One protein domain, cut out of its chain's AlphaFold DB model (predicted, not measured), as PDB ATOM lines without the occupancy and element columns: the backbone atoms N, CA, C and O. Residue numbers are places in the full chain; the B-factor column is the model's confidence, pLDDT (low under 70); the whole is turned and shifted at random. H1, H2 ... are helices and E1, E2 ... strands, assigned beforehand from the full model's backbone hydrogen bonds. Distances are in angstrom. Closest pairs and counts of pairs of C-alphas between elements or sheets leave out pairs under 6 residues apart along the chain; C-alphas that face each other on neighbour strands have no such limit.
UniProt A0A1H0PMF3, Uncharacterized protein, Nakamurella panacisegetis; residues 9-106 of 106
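Overview. This is residues 9 to 106 of the 106 residues of an uncharacterized protein of Nakamurella panacisegetis (UniProt A0A1H0PMF3). Look first for a hairpin of two strands, E1 and E2, through the middle of a loosely built model, with the short strand E3 beside part of E2. H2 packs on E2 at the sheet's side, H1 is at the end of E2, H3 is beyond E3, and residues 29 to 37, in the link between E1 and E2, stick out. The printed part has 98 residues, with three named helices and three named strands in the order E1, E2, H1, H2, E3, H3; the sheet runs E1, E2, E3, all antiparallel. The class is mixed, helices and strands, with under half of the residues in named elements. The whole is only just loose, close to compact, with a radius of gyration of the C-alphas of 15.4 A and spans of 43 by 38 by 24 A.

Along the chain. Find C-alpha 19 at (354.584, 349.544, 212.263), where E1, residues 19 to 24, begins; it is 16.0 A long. E2, residues 44 to 49, measures 16.6 A and ends at C-alpha 49, at (350.466, 351.163, 211.163). E3, residues 79 to 81, measures 5.8 A. H1, residues 50 to 59, measures 14.2 A, and H2, residues 72 to 78, 9.8 A. H3, residues 92 to 99, measures 10.4 A and ends at C-alpha 99, at (354.284, 328.605, 205.900).

Arrangement. Begin with the hairpin E1 and E2, antiparallel at 163 degrees, where N 20 and O 48 are within hydrogen-bond range at 2.8 A. E3 is antiparallel to E2 at 139 degrees, with N 45 and O 81 at 3.0 A. E1 and E3 are the edge strands. H2 is on the sheet at a height over the sheet of 6.2 A, over none of the strands; its closest C-alphas to E2 are those of Leu 47 and Ala 78, 4.9 A. H1 only grazes the sheet with residues 50 to 53; the closest C-alphas of E1 and H1 are those of Phe 19 and Ala 50, 5.3 A. H3 only grazes it with residues 94 to 99; the closest C-alphas of E3 and H3 are those of Phe 81 and Arg 95, 7.6 A. H3 is apart from H1 and from H2; H1 and H2 are only just apart, closest 8.1 A. In H1, H2 and H3 every O i to N i+4 pair is within hydrogen-bond range.

Size, cuts and confidence. Look to Gly 61 and Leu 106 for the two C-alphas farthest apart, 43.4 A. The printed part has no cut and ends at the chain's last residue. The links E1 to E2 and H1 to H2 are long, with 19 and 12 residues. The mean pLDDT of the printed part is 73.8; residues 11 to 16, 27 to 40, 61 to 69, 85 to 87 and 103 to 106 are under 70.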
ATOM      1  N   LEU A   9     346.489 344.822 221.761       71.69
ATOM      2  CA  LEU A   9     347.827 345.173 221.308       71.69
ATOM      3  C   LEU A   9     348.386 346.250 222.232       71.69
ATOM      4  O   LEU A   9     347.909 347.387 222.229       71.69
ATOM      5  N   ASP A  10     349.401 345.888 223.006       70.69
ATOM      6  CA  ASP A  10     350.174 346.849 223.781       70.69
ATOM      7  C   ASP A  10     351.091 347.634 222.839       70.69
ATOM      8  O   ASP A  10     351.758 347.073 221.970       70.69
ATOM      9  N   THR A  11     351.098 348.955 222.982       68.44
ATOM     10  CA  THR A  11     351.951 349.853 222.191       68.44
ATOM     11  C   THR A  11     352.748 350.719 223.142       68.44
ATOM     12  O   THR A  11     352.199 351.194 224.140       68.44
ATOM     13  N   VAL A  12     354.001 350.983 222.804       64.88
ATOM     14  CA  VAL A  12     354.913 351.749 223.654       64.88
ATOM     15  C   VAL A  12     355.022 353.172 223.103       64.88
ATOM     16  O   VAL A  12     355.291 353.355 221.918       64.88
ATOM     17  N   GLU A  13     354.816 354.179 223.950       60.97
ATOM     18  CA  GLU A  13     355.399 355.518 223.764       60.97
ATOM     19  C   GLU A  13     356.666 355.577 224.636       60.97
ATOM     20  O   GLU A  13     356.638 354.990 225.721       60.97
ATOM     21  N   PRO A  14     357.786 356.221 224.237       53.19
ATOM     22  CA  PRO A  14     357.927 357.273 223.220       53.19
ATOM     23  C   PRO A  14     358.745 356.902 221.962       53.19
ATOM     24  O   PRO A  14     358.878 357.724 221.058       53.19
ATOM     25  N   SER A  15     359.307 355.694 221.858       57.22
ATOM     26  CA  SER A  15     359.932 355.238 220.609       57.22
ATOM     27  C   SER A  15     358.817 354.812 219.657       57.22
ATOM     28  O   SER A  15     358.272 353.732 219.835       57.22
ATOM     29  N   CYS A  16     358.413 355.672 218.723       68.75
ATOM     30  CA  CYS A  16     357.274 355.428 217.836       68.75
ATOM     31  C   CYS A  16     357.703 354.526 216.664       68.75
ATOM     32  O   CYS A  16     358.286 355.044 215.709       68.75
ATOM     33  N   PRO A  17     357.482 353.195 216.697       78.06
ATOM     34  CA  PRO A  17     357.664 352.397 215.493       78.06
ATOM     35  C   PRO A  17     356.650 352.857 214.446       78.06
ATOM     36  O   PRO A  17     355.514 353.170 214.789       78.06
ATOM     37  N   ASP A  18     357.003 352.847 213.164       82.44
ATOM     38  CA  ASP A  18     356.015 353.108 212.109       82.44
ATOM     39  C   ASP A  18     354.985 351.972 212.008       82.44
ATOM     40  O   ASP A  18     353.815 352.205 211.678       82.44
ATOM     41  N   PHE A  19     355.405 350.745 212.344       85.44
ATOM     42  CA  PHE A  19     354.584 349.544 212.263       85.44
ATOM     43  C   PHE A  19     354.774 348.593 213.449       85.44
ATOM     44  O   PHE A  19     355.880 348.411 213.950       85.44
ATOM     45  N   TYR A  20     353.690 347.919 213.828       86.50
ATOM     46  CA  TYR A  20     353.682 346.792 214.756       86.50
ATOM     47  C   TYR A  20     353.410 345.498 213.986       86.50
ATOM     48  O   TYR A  20     352.381 345.386 213.316       86.50
ATOM     49  N   LEU A  21     354.315 344.524 214.102       87.81
ATOM     50  CA  LEU A  21     354.149 343.181 213.547       87.81
ATOM     51  C   LEU A  21     353.624 342.238 214.630       87.81
ATOM     52  O   LEU A  21     354.235 342.100 215.688       87.81
ATOM     53  N   VAL A  22     352.513 341.564 214.349       87.50
ATOM     54  CA  VAL A  22     351.909 340.571 215.241       87.50
ATOM     55  C   VAL A  22     351.898 339.217 214.544       87.50
ATOM     56  O   VAL A  22     351.296 339.072 213.481       87.50
ATOM     57  N   LEU A  23     352.542 338.227 215.166       87.06
ATOM     58  CA  LEU A  23     352.496 336.820 214.770       87.06
ATOM     59  C   LEU A  23     351.494 336.100 215.676       87.06
ATOM     60  O   LEU A  23     351.655 336.105 216.897       87.06
ATOM     61  N   ALA A  24     350.453 335.513 215.093       85.00
ATOM     62  CA  ALA A  24     349.391 334.846 215.833       85.00
ATOM     63  C   ALA A  24     349.280 333.376 215.419       85.00
ATOM     64  O   ALA A  24     349.221 333.057 214.233       85.00
ATOM     65  N   GLY A  25     349.231 332.492 216.412       78.94
ATOM     66  CA  GLY A  25     348.972 331.069 216.212       78.94
ATOM     67  C   GLY A  25     347.481 330.738 216.082       78.94
ATOM     68  O   GLY A  25     346.632 331.636 216.169       78.94
ATOM     69  N   PRO A  26     347.146 329.447 215.910       73.06
ATOM     70  CA  PRO A  26     345.774 328.984 215.748       73.06
ATOM     71  C   PRO A  26     344.865 329.463 216.881       73.06
ATOM     72  O   PRO A  26     345.240 329.475 218.059       73.06
ATOM     73  N   LYS A  27     343.610 329.774 216.533       65.06
ATOM     74  CA  LYS A  27     342.522 330.001 217.498       65.06
ATOM     75  C   LYS A  27     342.100 328.671 218.131       65.06
ATOM     76  O   LYS A  27     340.966 328.229 217.964       65.06
ATOM     77  N   SER A  28     343.001 327.986 218.826       58.62
ATOM     78  CA  SER A  28     342.618 326.800 219.586       58.62
ATOM     79  C   SER A  28     341.717 327.216 220.745       58.62
ATOM     80  O   SER A  28     341.932 328.251 221.384       58.62
ATOM     81  N   SER A  29     340.725 326.379 221.053       47.88
ATOM     82  CA  SER A  29     340.062 326.427 222.352       47.88
ATOM     83  C   SER A  29     341.137 326.449 223.442       47.88
ATOM     84  O   SER A  29     342.213 325.864 223.287       47.88
ATOM     85  N   ALA A  30     340.888 327.176 224.530       45.34
ATOM     86  CA  ALA A  30     341.754 327.129 225.696       45.34
ATOM     87  C   ALA A  30     341.727 325.702 226.270       45.34
ATOM     88  O   ALA A  30     340.967 325.416 227.190       45.34
ATOM     89  N   SER A  31     342.510 324.786 225.697       43.28
ATOM     90  CA  SER A  31     342.899 323.576 226.390       43.28
ATOM     91  C   SER A  31     343.751 324.032 227.564       43.28
ATOM     92  O   SER A  31     344.602 324.921 227.443       43.28
ATOM     93  N   THR A  32     343.373 323.484 228.702       47.12
ATOM     94  CA  THR A  32     343.782 323.795 230.061       47.12
ATOM     95  C   THR A  32     345.264 324.125 230.212       47.12
ATOM     96  O   THR A  32     346.125 323.621 229.494       47.12
ATOM     97  N   SER A  33     345.566 324.930 231.229       53.81
ATOM     98  CA  SER A  33     346.906 325.308 231.706       53.81
ATOM     99  C   SER A  33     347.793 324.123 232.143       53.81
ATOM    100  O   SER A  33     348.814 324.321 232.792       53.81
ATOM    101  N   SER A  34     347.399 322.886 231.839       50.19
ATOM    102  CA  SER A  34     347.998 321.646 232.308       50.19
ATOM    103  C   SER A  34     348.746 320.941 231.171       50.19
ATOM    104  O   SER A  34     348.164 320.166 230.417       50.19
ATOM    105  N   GLY A  35     350.050 321.205 231.068       50.62
ATOM    106  CA  GLY A  35     351.040 320.233 230.580       50.62
ATOM    107  C   GLY A  35     351.167 319.981 229.072       50.62
ATOM    108  O   GLY A  35     352.032 319.204 228.685       50.62
ATOM    109  N   GLY A  36     350.367 320.612 228.210       55.97
ATOM    110  CA  GLY A  36     350.542 320.499 226.756       55.97
ATOM    111  C   GLY A  36     351.613 321.456 226.225       55.97
ATOM    112  O   GLY A  36     351.512 322.664 226.443       55.97
ATOM    113  N   ILE A  37     352.610 320.949 225.490       56.19
ATOM    114  CA  ILE A  37     353.515 321.792 224.694       56.19
ATOM    115  C   ILE A  37     352.671 322.413 223.578       56.19
ATOM    116  O   ILE A  37     352.237 321.715 222.663       56.19
ATOM    117  N   ARG A  38     352.390 323.719 223.667       58.97
ATOM    118  CA  ARG A  38     351.755 324.442 222.560       58.97
ATOM    119  C   ARG A  38     352.774 324.543 221.425       58.97
ATOM    120  O   ARG A  38     353.837 325.121 221.657       58.97
ATOM    121  N   PRO A  39     352.484 324.006 220.230       63.12
ATOM    122  CA  PRO A  39     353.382 324.179 219.105       63.12
ATOM    123  C   PRO A  39     353.465 325.674 218.771       63.12
ATOM    124  O   PRO A  39     352.460 326.393 218.794       63.12
ATOM    125  N   TRP A  40     354.686 326.159 218.548       67.31
ATOM    126  CA  TRP A  40     354.941 327.553 218.201       67.31
ATOM    127  C   TRP A  40     354.596 327.770 216.728       67.31
ATOM    128  O   TRP A  40     355.467 327.775 215.865       67.31
ATOM    129  N   CYS A  41     353.294 327.873 216.460       78.12
ATOM    130  CA  CYS A  41     352.764 328.028 215.114       78.12
ATOM    131  C   CYS A  41     352.394 329.483 214.806       78.12
ATOM    132  O   CYS A  41     351.904 330.208 215.676       78.12
ATOM    133  N   VAL A  42     352.563 329.880 213.545       82.94
ATOM    134  CA  VAL A  42     352.127 331.159 212.977       82.94
ATOM    135  C   VAL A  42     351.077 330.876 211.906       82.94
ATOM    136  O   VAL A  42     351.398 330.450 210.801       82.94
ATOM    137  N   ASP A  43     349.816 331.139 212.231       83.00
ATOM    138  CA  ASP A  43     348.693 330.959 211.307       83.00
ATOM    139  C   ASP A  43     348.244 332.280 210.687       83.00
ATOM    140  O   ASP A  43     347.802 332.305 209.541       83.00
ATOM    141  N   ASN A  44     348.390 333.391 211.412       87.44
ATOM    142  CA  ASN A  44     348.076 334.720 210.907       87.44
ATOM    143  C   ASN A  44     349.209 335.698 211.220       87.44
ATOM    144  O   ASN A  44     349.789 335.681 212.311       87.44
ATOM    145  N   VAL A  45     349.478 336.601 210.280       88.25
ATOM    146  CA  VAL A  45     350.404 337.720 210.481       88.25
ATOM    147  C   VAL A  45     349.676 339.019 210.206       88.25
ATOM    148  O   VAL A  45     349.031 339.172 209.167       88.25
ATOM    149  N   TYR A  46     349.819 339.966 211.128       88.69
ATOM    150  CA  TYR A  46     349.212 341.284 211.036       88.69
ATOM    151  C   TYR A  46     350.280 342.368 211.119       88.69
ATOM    152  O   TYR A  46     351.179 342.298 211.956       88.69
ATOM    153  N   LEU A  47     350.159 343.387 210.276       89.44
ATOM    154  CA  LEU A  47     351.012 344.562 210.274       89.44
ATOM    155  C   LEU A  47     350.160 345.813 210.488       89.44
ATOM    156  O   LEU A  47     349.448 346.269 209.593       89.44
ATOM    157  N   PHE A  48     350.244 346.383 211.684       86.94
ATOM    158  CA  PHE A  48     349.502 347.585 212.045       86.94
ATOM    159  C   PHE A  48     350.361 348.826 211.857       86.94
ATOM    160  O   PHE A  48     351.459 348.899 212.396       86.94
ATOM    161  N   GLY A  49     349.841 349.842 211.169       86.12
ATOM    162  CA  GLY A  49     350.466 351.163 211.163       86.12
ATOM    163  C   GLY A  49     350.253 351.866 212.504       86.12
ATOM    164  O   GLY A  49     349.108 352.048 212.926       86.12
ATOM    165  N   ALA A  50     351.326 352.313 213.153       84.12
ATOM    166  CA  ALA A  50     351.237 352.960 214.463       84.12
ATOM    167  C   ALA A  50     350.398 354.242 214.432       84.12
ATOM    168  O   ALA A  50     349.602 354.478 215.336       84.12
ATOM    169  N   LYS A  51     350.480 355.022 213.343       83.62
ATOM    170  CA  LYS A  51     349.637 356.212 213.135       83.62
ATOM    171  C   LYS A  51     348.145 355.876 213.084       83.62
ATOM    172  O   LYS A  51     347.338 356.611 213.638       83.62
ATOM    173  N   ALA A  52     347.776 354.762 212.446       82.31
ATOM    174  CA  ALA A  52     346.382 354.331 212.356       82.31
ATOM    175  C   ALA A  52     345.855 353.850 213.717       82.31
ATOM    176  O   ALA A  52     344.734 354.184 214.092       82.31
ATOM    177  N   LEU A  53     346.686 353.130 214.480       80.56
ATOM    178  CA  LEU A  53     346.365 352.735 215.853       80.56
ATOM    179  C   LEU A  53     346.224 353.948 216.779       80.56
ATOM    180  O   LEU A  53     345.292 354.000 217.578       80.56
ATOM    181  N   ALA A  54     347.124 354.926 216.670       79.44
ATOM    182  CA  ALA A  54     347.077 356.151 217.462       79.44
ATOM    183  C   ALA A  54     345.834 356.988 217.131       79.44
ATOM    184  O   ALA A  54     345.146 357.434 218.047       79.44
ATOM    185  N   ALA A  55     345.502 357.142 215.846       82.38
ATOM    186  CA  ALA A  55     344.305 357.858 215.408       82.38
ATOM    187  C   ALA A  55     343.016 357.195 215.920       82.38
ATOM    188  O   ALA A  55     342.169 357.874 216.492       82.38
ATOM    189  N   ASP A  56     342.889 355.869 215.789       81.12
ATOM    190  CA  ASP A  56     341.719 355.129 216.286       81.12
ATOM    191  C   ASP A  56     341.594 355.172 217.818       81.12
ATOM    192  O   ASP A  56     340.485 355.157 218.349       81.12
ATOM    193  N   ARG A  57     342.707 355.262 218.552       76.75
ATOM    194  CA  ARG A  57     342.681 355.439 220.013       76.75
ATOM    195  C   ARG A  57     342.325 356.860 220.427       76.75
ATOM    196  O   ARG A  57     341.532 357.023 221.354       76.75
ATOM    197  N   ALA A  58     342.873 357.858 219.738       77.50
ATOM    198  CA  ALA A  58     342.581 359.269 219.972       77.50
ATOM    199  C   ALA A  58     341.101 359.587 219.714       77.50
ATOM    200  O   ALA A  58     340.471 360.225 220.553       77.50
ATOM    201  N   ASP A  59     340.529 359.055 218.628       79.62
ATOM    202  CA  ASP A  59     339.093 359.144 218.308       79.62
ATOM    203  C   ASP A  59     338.206 358.614 219.449       79.62
ATOM    204  O   ASP A  59     337.122 359.123 219.716       79.62
ATOM    205  N   ARG A  60     338.703 357.625 220.199       75.25
ATOM    206  CA  ARG A  60     338.004 357.020 221.342       75.25
ATOM    207  C   ARG A  60     338.369 357.625 222.698       75.25
ATOM    208  O   ARG A  60     337.934 357.092 223.719       75.25
ATOM    209  N   GLY A  61     339.204 358.663 222.738       69.50
ATOM    210  CA  GLY A  61     339.682 359.277 223.980       69.50
ATOM    211  C   GLY A  61     340.535 358.353 224.864       69.50
ATOM    212  O   GLY A  61     340.632 358.581 226.071       69.50
ATOM    213  N   GLN A  62     341.138 357.296 224.305       66.50
ATOM    214  CA  GLN A  62     341.980 356.358 225.057       66.50
ATOM    215  C   GLN A  62     343.450 356.787 225.023       66.50
ATOM    216  O   GLN A  62     344.013 357.020 223.954       66.50
ATOM    217  N   LYS A  63     344.091 356.846 226.198       59.97
ATOM    218  CA  LYS A  63     345.535 357.103 226.316       59.97
ATOM    219  C   LYS A  63     346.344 355.883 225.855       59.97
ATOM    220  O   LYS A  63     345.941 354.746 226.091       59.97
ATOM    221  N   ALA A  64     347.494 356.121 225.225       56.75
ATOM    222  CA  ALA A  64     348.462 355.071 224.916       56.75
ATOM    223  C   ALA A  64     349.043 354.462 226.212       56.75
ATOM    224  O   ALA A  64     349.152 355.149 227.225       56.75
ATOM    225  N   GLY A  65     349.387 353.169 226.191       51.59
ATOM    226  CA  GLY A  65     350.027 352.478 227.324       51.59
ATOM    227  C   GLY A  65     349.117 351.587 228.180       51.59
ATOM    228  O   GLY A  65     349.602 350.953 229.111       51.59
ATOM    229  N   VAL A  66     347.824 351.487 227.862       52.78
ATOM    230  CA  VAL A  66     346.934 350.447 228.407       52.78
ATOM    231  C   VAL A  66     346.688 349.416 227.308       52.78
ATOM    232  O   VAL A  66     346.590 349.793 226.142       52.78
ATOM    233  N   ALA A  67     346.585 348.140 227.682       50.59
ATOM    234  CA  ALA A  67     346.121 347.021 226.863       50.59
ATOM    235  C   ALA A  67     344.757 347.318 226.205       50.59
ATOM    236  O   ALA A  67     343.702 346.848 226.638       50.59
ATOM    237  N   SER A  68     344.768 348.147 225.162       63.00
ATOM    238  CA  SER A  68     343.578 348.672 224.506       63.00
ATOM    239  C   SER A  68     343.105 347.689 223.447       63.00
ATOM    240  O   SER A  68     343.850 347.290 222.549       63.00
ATOM    241  N   SER A  69     341.832 347.315 223.552       69.06
ATOM    242  CA  SER A  69     341.144 346.496 222.557       69.06
ATOM    243  C   SER A  69     341.173 347.186 221.190       69.06
ATOM    244  O   SER A  69     340.695 348.314 221.044       69.06
ATOM    245  N   VAL A  70     341.723 346.505 220.184       76.56
ATOM    246  CA  VAL A  70     341.773 346.994 218.797       76.56
ATOM    247  C   VAL A  70     340.520 346.522 218.049       76.56
ATOM    248  O   VAL A  70     340.115 345.363 218.163       76.56
ATOM    249  N   ARG A  71     339.894 347.429 217.280       78.62
ATOM    250  CA  ARG A  71     338.673 347.164 216.484       78.62
ATOM    251  C   ARG A  71     338.897 346.018 215.494       78.62
ATOM    252  O   ARG A  71     339.988 345.887 214.944       78.62
ATOM    253  N   ASN A  72     337.867 345.214 215.233       80.19
ATOM    254  CA  ASN A  72     337.980 344.066 214.325       80.19
ATOM    255  C   ASN A  72     338.347 344.501 212.898       80.19
ATOM    256  O   ASN A  72     339.123 343.827 212.232       80.19
ATOM    257  N   GLU A  73     337.862 345.664 212.469       82.75
ATOM    258  CA  GLU A  73     338.144 346.248 211.157       82.75
ATOM    259  C   GLU A  73     339.640 346.534 210.979       82.75
ATOM    260  O   GLU A  73     340.197 346.290 209.911       82.75
ATOM    261  N   LEU A  74     340.313 346.988 212.044       83.62
ATOM    262  CA  LEU A  74     341.758 347.211 212.025       83.62
ATOM    263  C   LEU A  74     342.536 345.896 211.959       83.62
ATOM    264  O   LEU A  74     343.556 345.851 211.282       83.62
ATOM    265  N   TRP A  75     342.059 344.826 212.603       85.31
ATOM    266  CA  TRP A  75     342.657 343.494 212.450       85.31
ATOM    267  C   TRP A  75     342.523 342.984 211.019       85.31
ATOM    268  O   TRP A  75     343.511 342.547 210.438       85.31
ATOM    269  N   SER A  76     341.331 343.090 210.428       84.56
ATOM    270  CA  SER A  76     341.098 342.679 209.041       84.56
ATOM    271  C   SER A  76     341.951 343.472 208.046       84.56
ATOM    272  O   SER A  76     342.493 342.895 207.110       84.56
ATOM    273  N   ALA A  77     342.117 344.781 208.259       85.00
ATOM    274  CA  ALA A  77     342.951 345.625 207.401       85.00
ATOM    275  C   ALA A  77     344.461 345.397 207.594       85.00
ATOM    276  O   ALA A  77     345.244 345.648 206.676       85.00
ATOM    277  N   ALA A  78     344.875 344.959 208.785       87.50
ATOM    278  CA  ALA A  78     346.270 344.683 209.110       87.50
ATOM    279  C   ALA A  78     346.721 343.282 208.681       87.50
ATOM    280  O   ALA A  78     347.922 343.032 208.653       87.50
ATOM    281  N   GLU A  79     345.809 342.362 208.366       88.88
ATOM    282  CA  GLU A  79     346.155 340.987 207.999       88.88
ATOM    283  C   GLU A  79     346.926 340.932 206.670       88.88
ATOM    284  O   GLU A  79     346.424 341.340 205.620       88.88
ATOM    285  N   ILE A  80     348.156 340.414 206.726       89.50
ATOM    286  CA  ILE A  80     349.054 340.237 205.569       89.50
ATOM    287  C   ILE A  80     349.339 338.760 205.252       89.50
ATOM    288  O   ILE A  80     349.930 338.449 204.215       89.50
ATOM    289  N   PHE A  81     348.947 337.854 206.149       86.00
ATOM    290  CA  PHE A  81     349.026 336.406 205.983       86.00
ATOM    291  C   PHE A  81     347.896 335.737 206.786       86.00
ATOM    292  O   PHE A  81     347.675 336.150 207.927       86.00
ATOM    293  N   PRO A  82     347.216 334.707 206.241       80.19
ATOM    294  CA  PRO A  82     347.457 334.078 204.938       80.19
ATOM    295  C   PRO A  82     346.815 334.839 203.767       80.19
ATOM    296  O   PRO A  82     347.176 334.620 202.610       80.19
ATOM    297  N   GLN A  83     345.879 335.745 204.056       76.94
ATOM    298  CA  GLN A  83     345.165 336.527 203.049       76.94
ATOM    299  C   GLN A  83     346.013 337.693 202.526       76.94
ATOM    300  O   GLN A  83     346.794 338.299 203.255       76.94
ATOM    301  N   ARG A  84     345.825 338.047 201.248       70.44
ATOM    302  CA  ARG A  84     346.475 339.205 200.600       70.44
ATOM    303  C   ARG A  84     345.635 340.480 200.730       70.44
ATOM    304  O   ARG A  84     345.449 341.207 199.760       70.44
ATOM    305  N   THR A  85     345.061 340.710 201.903       67.44
ATOM    306  CA  THR A  85     344.110 341.805 202.150       67.44
ATOM    307  C   THR A  85     344.774 343.076 202.676       67.44
ATOM    308  O   THR A  85     344.178 344.150 202.611       67.44
ATOM    309  N   GLY A  86     346.011 342.978 203.165       66.75
ATOM    310  CA  GLY A  86     346.755 344.104 203.717       66.75
ATOM    311  C   GLY A  86     347.419 345.001 202.670       66.75
ATOM    312  O   GLY A  86     347.685 344.613 201.534       66.75
ATOM    313  N   ARG A  87     347.763 346.224 203.094       69.56
ATOM    314  CA  ARG A  87     348.515 347.205 202.282       69.56
ATOM    315  C   ARG A  87     349.929 346.744 201.918       69.56
ATOM    316  O   ARG A  87     350.514 347.266 200.976       69.56
ATOM    317  N   VAL A  88     350.478 345.802 202.681       76.44
ATOM    318  CA  VAL A  88     351.791 345.209 202.435       76.44
ATOM    319  C   VAL A  88     351.586 343.805 201.891       76.44
ATOM    320  O   VAL A  88     351.053 342.933 202.574       76.44
ATOM    321  N   VAL A  89     352.018 343.594 200.651       81.06
ATOM    322  CA  VAL A  89     351.972 342.287 200.001       81.06
ATOM    323  C   VAL A  89     353.288 341.572 200.266       81.06
ATOM    324  O   VAL A  89     354.347 342.028 199.841       81.06
ATOM    325  N   LEU A  90     353.218 340.431 200.949       83.75
ATOM    326  CA  LEU A  90     354.377 339.565 201.141       83.75
ATOM    327  C   LEU A  90     354.846 338.983 199.803       83.75
ATOM    328  O   LEU A  90     354.028 338.599 198.953       83.75
ATOM    329  N   THR A  91     356.163 338.872 199.632       88.38
ATOM    330  CA  THR A  91     356.743 338.130 198.507       88.38
ATOM    331  C   THR A  91     356.446 336.638 198.648       88.38
ATOM    332  O   THR A  91     356.083 336.151 199.722       88.38
ATOM    333  N   GLU A  92     356.599 335.886 197.559       86.12
ATOM    334  CA  GLU A  92     356.381 334.439 197.608       86.12
ATOM    335  C   GLU A  92     357.370 333.742 198.547       86.12
ATOM    336  O   GLU A  92     356.963 332.933 199.372       86.12
ATOM    337  N   ALA A  93     358.644 334.142 198.519       87.88
ATOM    338  CA  ALA A  93     359.653 333.625 199.437       87.88
ATOM    339  C   ALA A  93     359.291 333.880 200.913       87.88
ATOM    340  O   ALA A  93     359.412 332.982 201.741       87.88
ATOM    341  N   GLN A  94     358.792 335.076 201.246       88.88
ATOM    342  CA  GLN A  94     358.353 335.398 202.609       88.88
ATOM    343  C   GLN A  94     357.155 334.547 203.045       88.88
ATOM    344  O   GLN A  94     357.127 334.069 204.176       88.88
ATOM    345  N   ARG A  95     356.186 334.317 202.149       85.44
ATOM    346  CA  ARG A  95     355.055 333.418 202.422       85.44
ATOM    347  C   ARG A  95     355.504 331.986 202.661       85.44
ATOM    348  O   ARG A  95     355.010 331.361 203.591       85.44
ATOM    349  N   LEU A  96     356.436 331.483 201.853       86.69
ATOM    350  CA  LEU A  96     356.967 330.132 202.011       86.69
ATOM    351  C   LEU A  96     357.669 329.963 203.360       86.69
ATOM    352  O   LEU A  96     357.445 328.961 204.030       86.69
ATOM    353  N   ILE A  97     358.462 330.951 203.787       87.00
ATOM    354  CA  ILE A  97     359.112 330.932 205.106       87.00
ATOM    355  C   ILE A  97     358.064 330.938 206.222       87.00
ATOM    356  O   ILE A  97     358.150 330.117 207.126       87.00
ATOM    357  N   LEU A  98     357.050 331.807 206.154       84.75
ATOM    358  CA  LEU A  98     355.974 331.827 207.155       84.75
ATOM    359  C   LEU A  98     355.183 330.513 207.186       84.75
ATOM    360  O   LEU A  98     354.835 330.035 208.261       84.75
ATOM    361  N   GLY A  99     354.959 329.895 206.024       82.69
ATOM    362  CA  GLY A  99     354.284 328.605 205.900       82.69
ATOM    363  C   GLY A  99     355.003 327.458 206.615       82.69
ATOM    364  O   GLY A  99     354.332 326.549 207.091       82.69
ATOM    365  N   GLN A 100     356.332 327.520 206.775       83.12
ATOM    366  CA  GLN A 100     357.096 326.515 207.539       83.12
ATOM    367  C   GLN A 100     356.744 326.501 209.030       83.12
ATOM    368  O   GLN A 100     356.972 325.501 209.703       83.12
ATOM    369  N   PHE A 101     356.180 327.597 209.538       80.56
ATOM    370  CA  PHE A 101     355.745 327.723 210.925       80.56
ATOM    371  C   PHE A 101     354.227 327.563 211.073       80.56
ATOM    372  O   PHE A 101     353.715 327.748 212.169       80.56
ATOM    373  N   SER A 102     353.474 327.262 210.010       73.75
ATOM    374  CA  SER A 102     352.016 327.141 210.121       73.75
ATOM    375  C   SER A 102     351.601 325.833 210.789       73.75
ATOM    376  O   SER A 102     352.167 324.771 210.526       73.75
ATOM    377  N   SER A 103     350.539 325.890 211.598       68.44
ATOM    378  CA  SER A 103     349.949 324.699 212.213       68.44
ATOM    379  C   SER A 103     349.310 323.755 211.195       68.44
ATOM    380  O   SER A 103     349.020 322.621 211.552       68.44
ATOM    381  N   ALA A 104     349.074 324.199 209.956       61.38
ATOM    382  CA  ALA A 104     348.516 323.368 208.890       61.38
ATOM    383  C   ALA A 104     349.497 322.301 208.361       61.38
ATOM    384  O   ALA A 104     349.105 321.468 207.547       61.38
ATOM    385  N   VAL A 105     350.766 322.353 208.783       51.91
ATOM    386  CA  VAL A 105     351.833 321.433 208.361       51.91
ATOM    387  C   VAL A 105     352.089 320.318 209.398       51.91
ATOM    388  O   VAL A 105     352.789 319.358 209.085       51.91
ATOM    389  N   LEU A 106     351.509 320.416 210.604       45.69
ATOM    390  CA  LEU A 106     351.590 319.413 211.680       45.69
ATOM    391  C   LEU A 106     350.304 318.585 211.770       45.69
ATOM    392  O   LEU A 106     350.430 317.362 211.997       45.69
TER     393      LEU A 106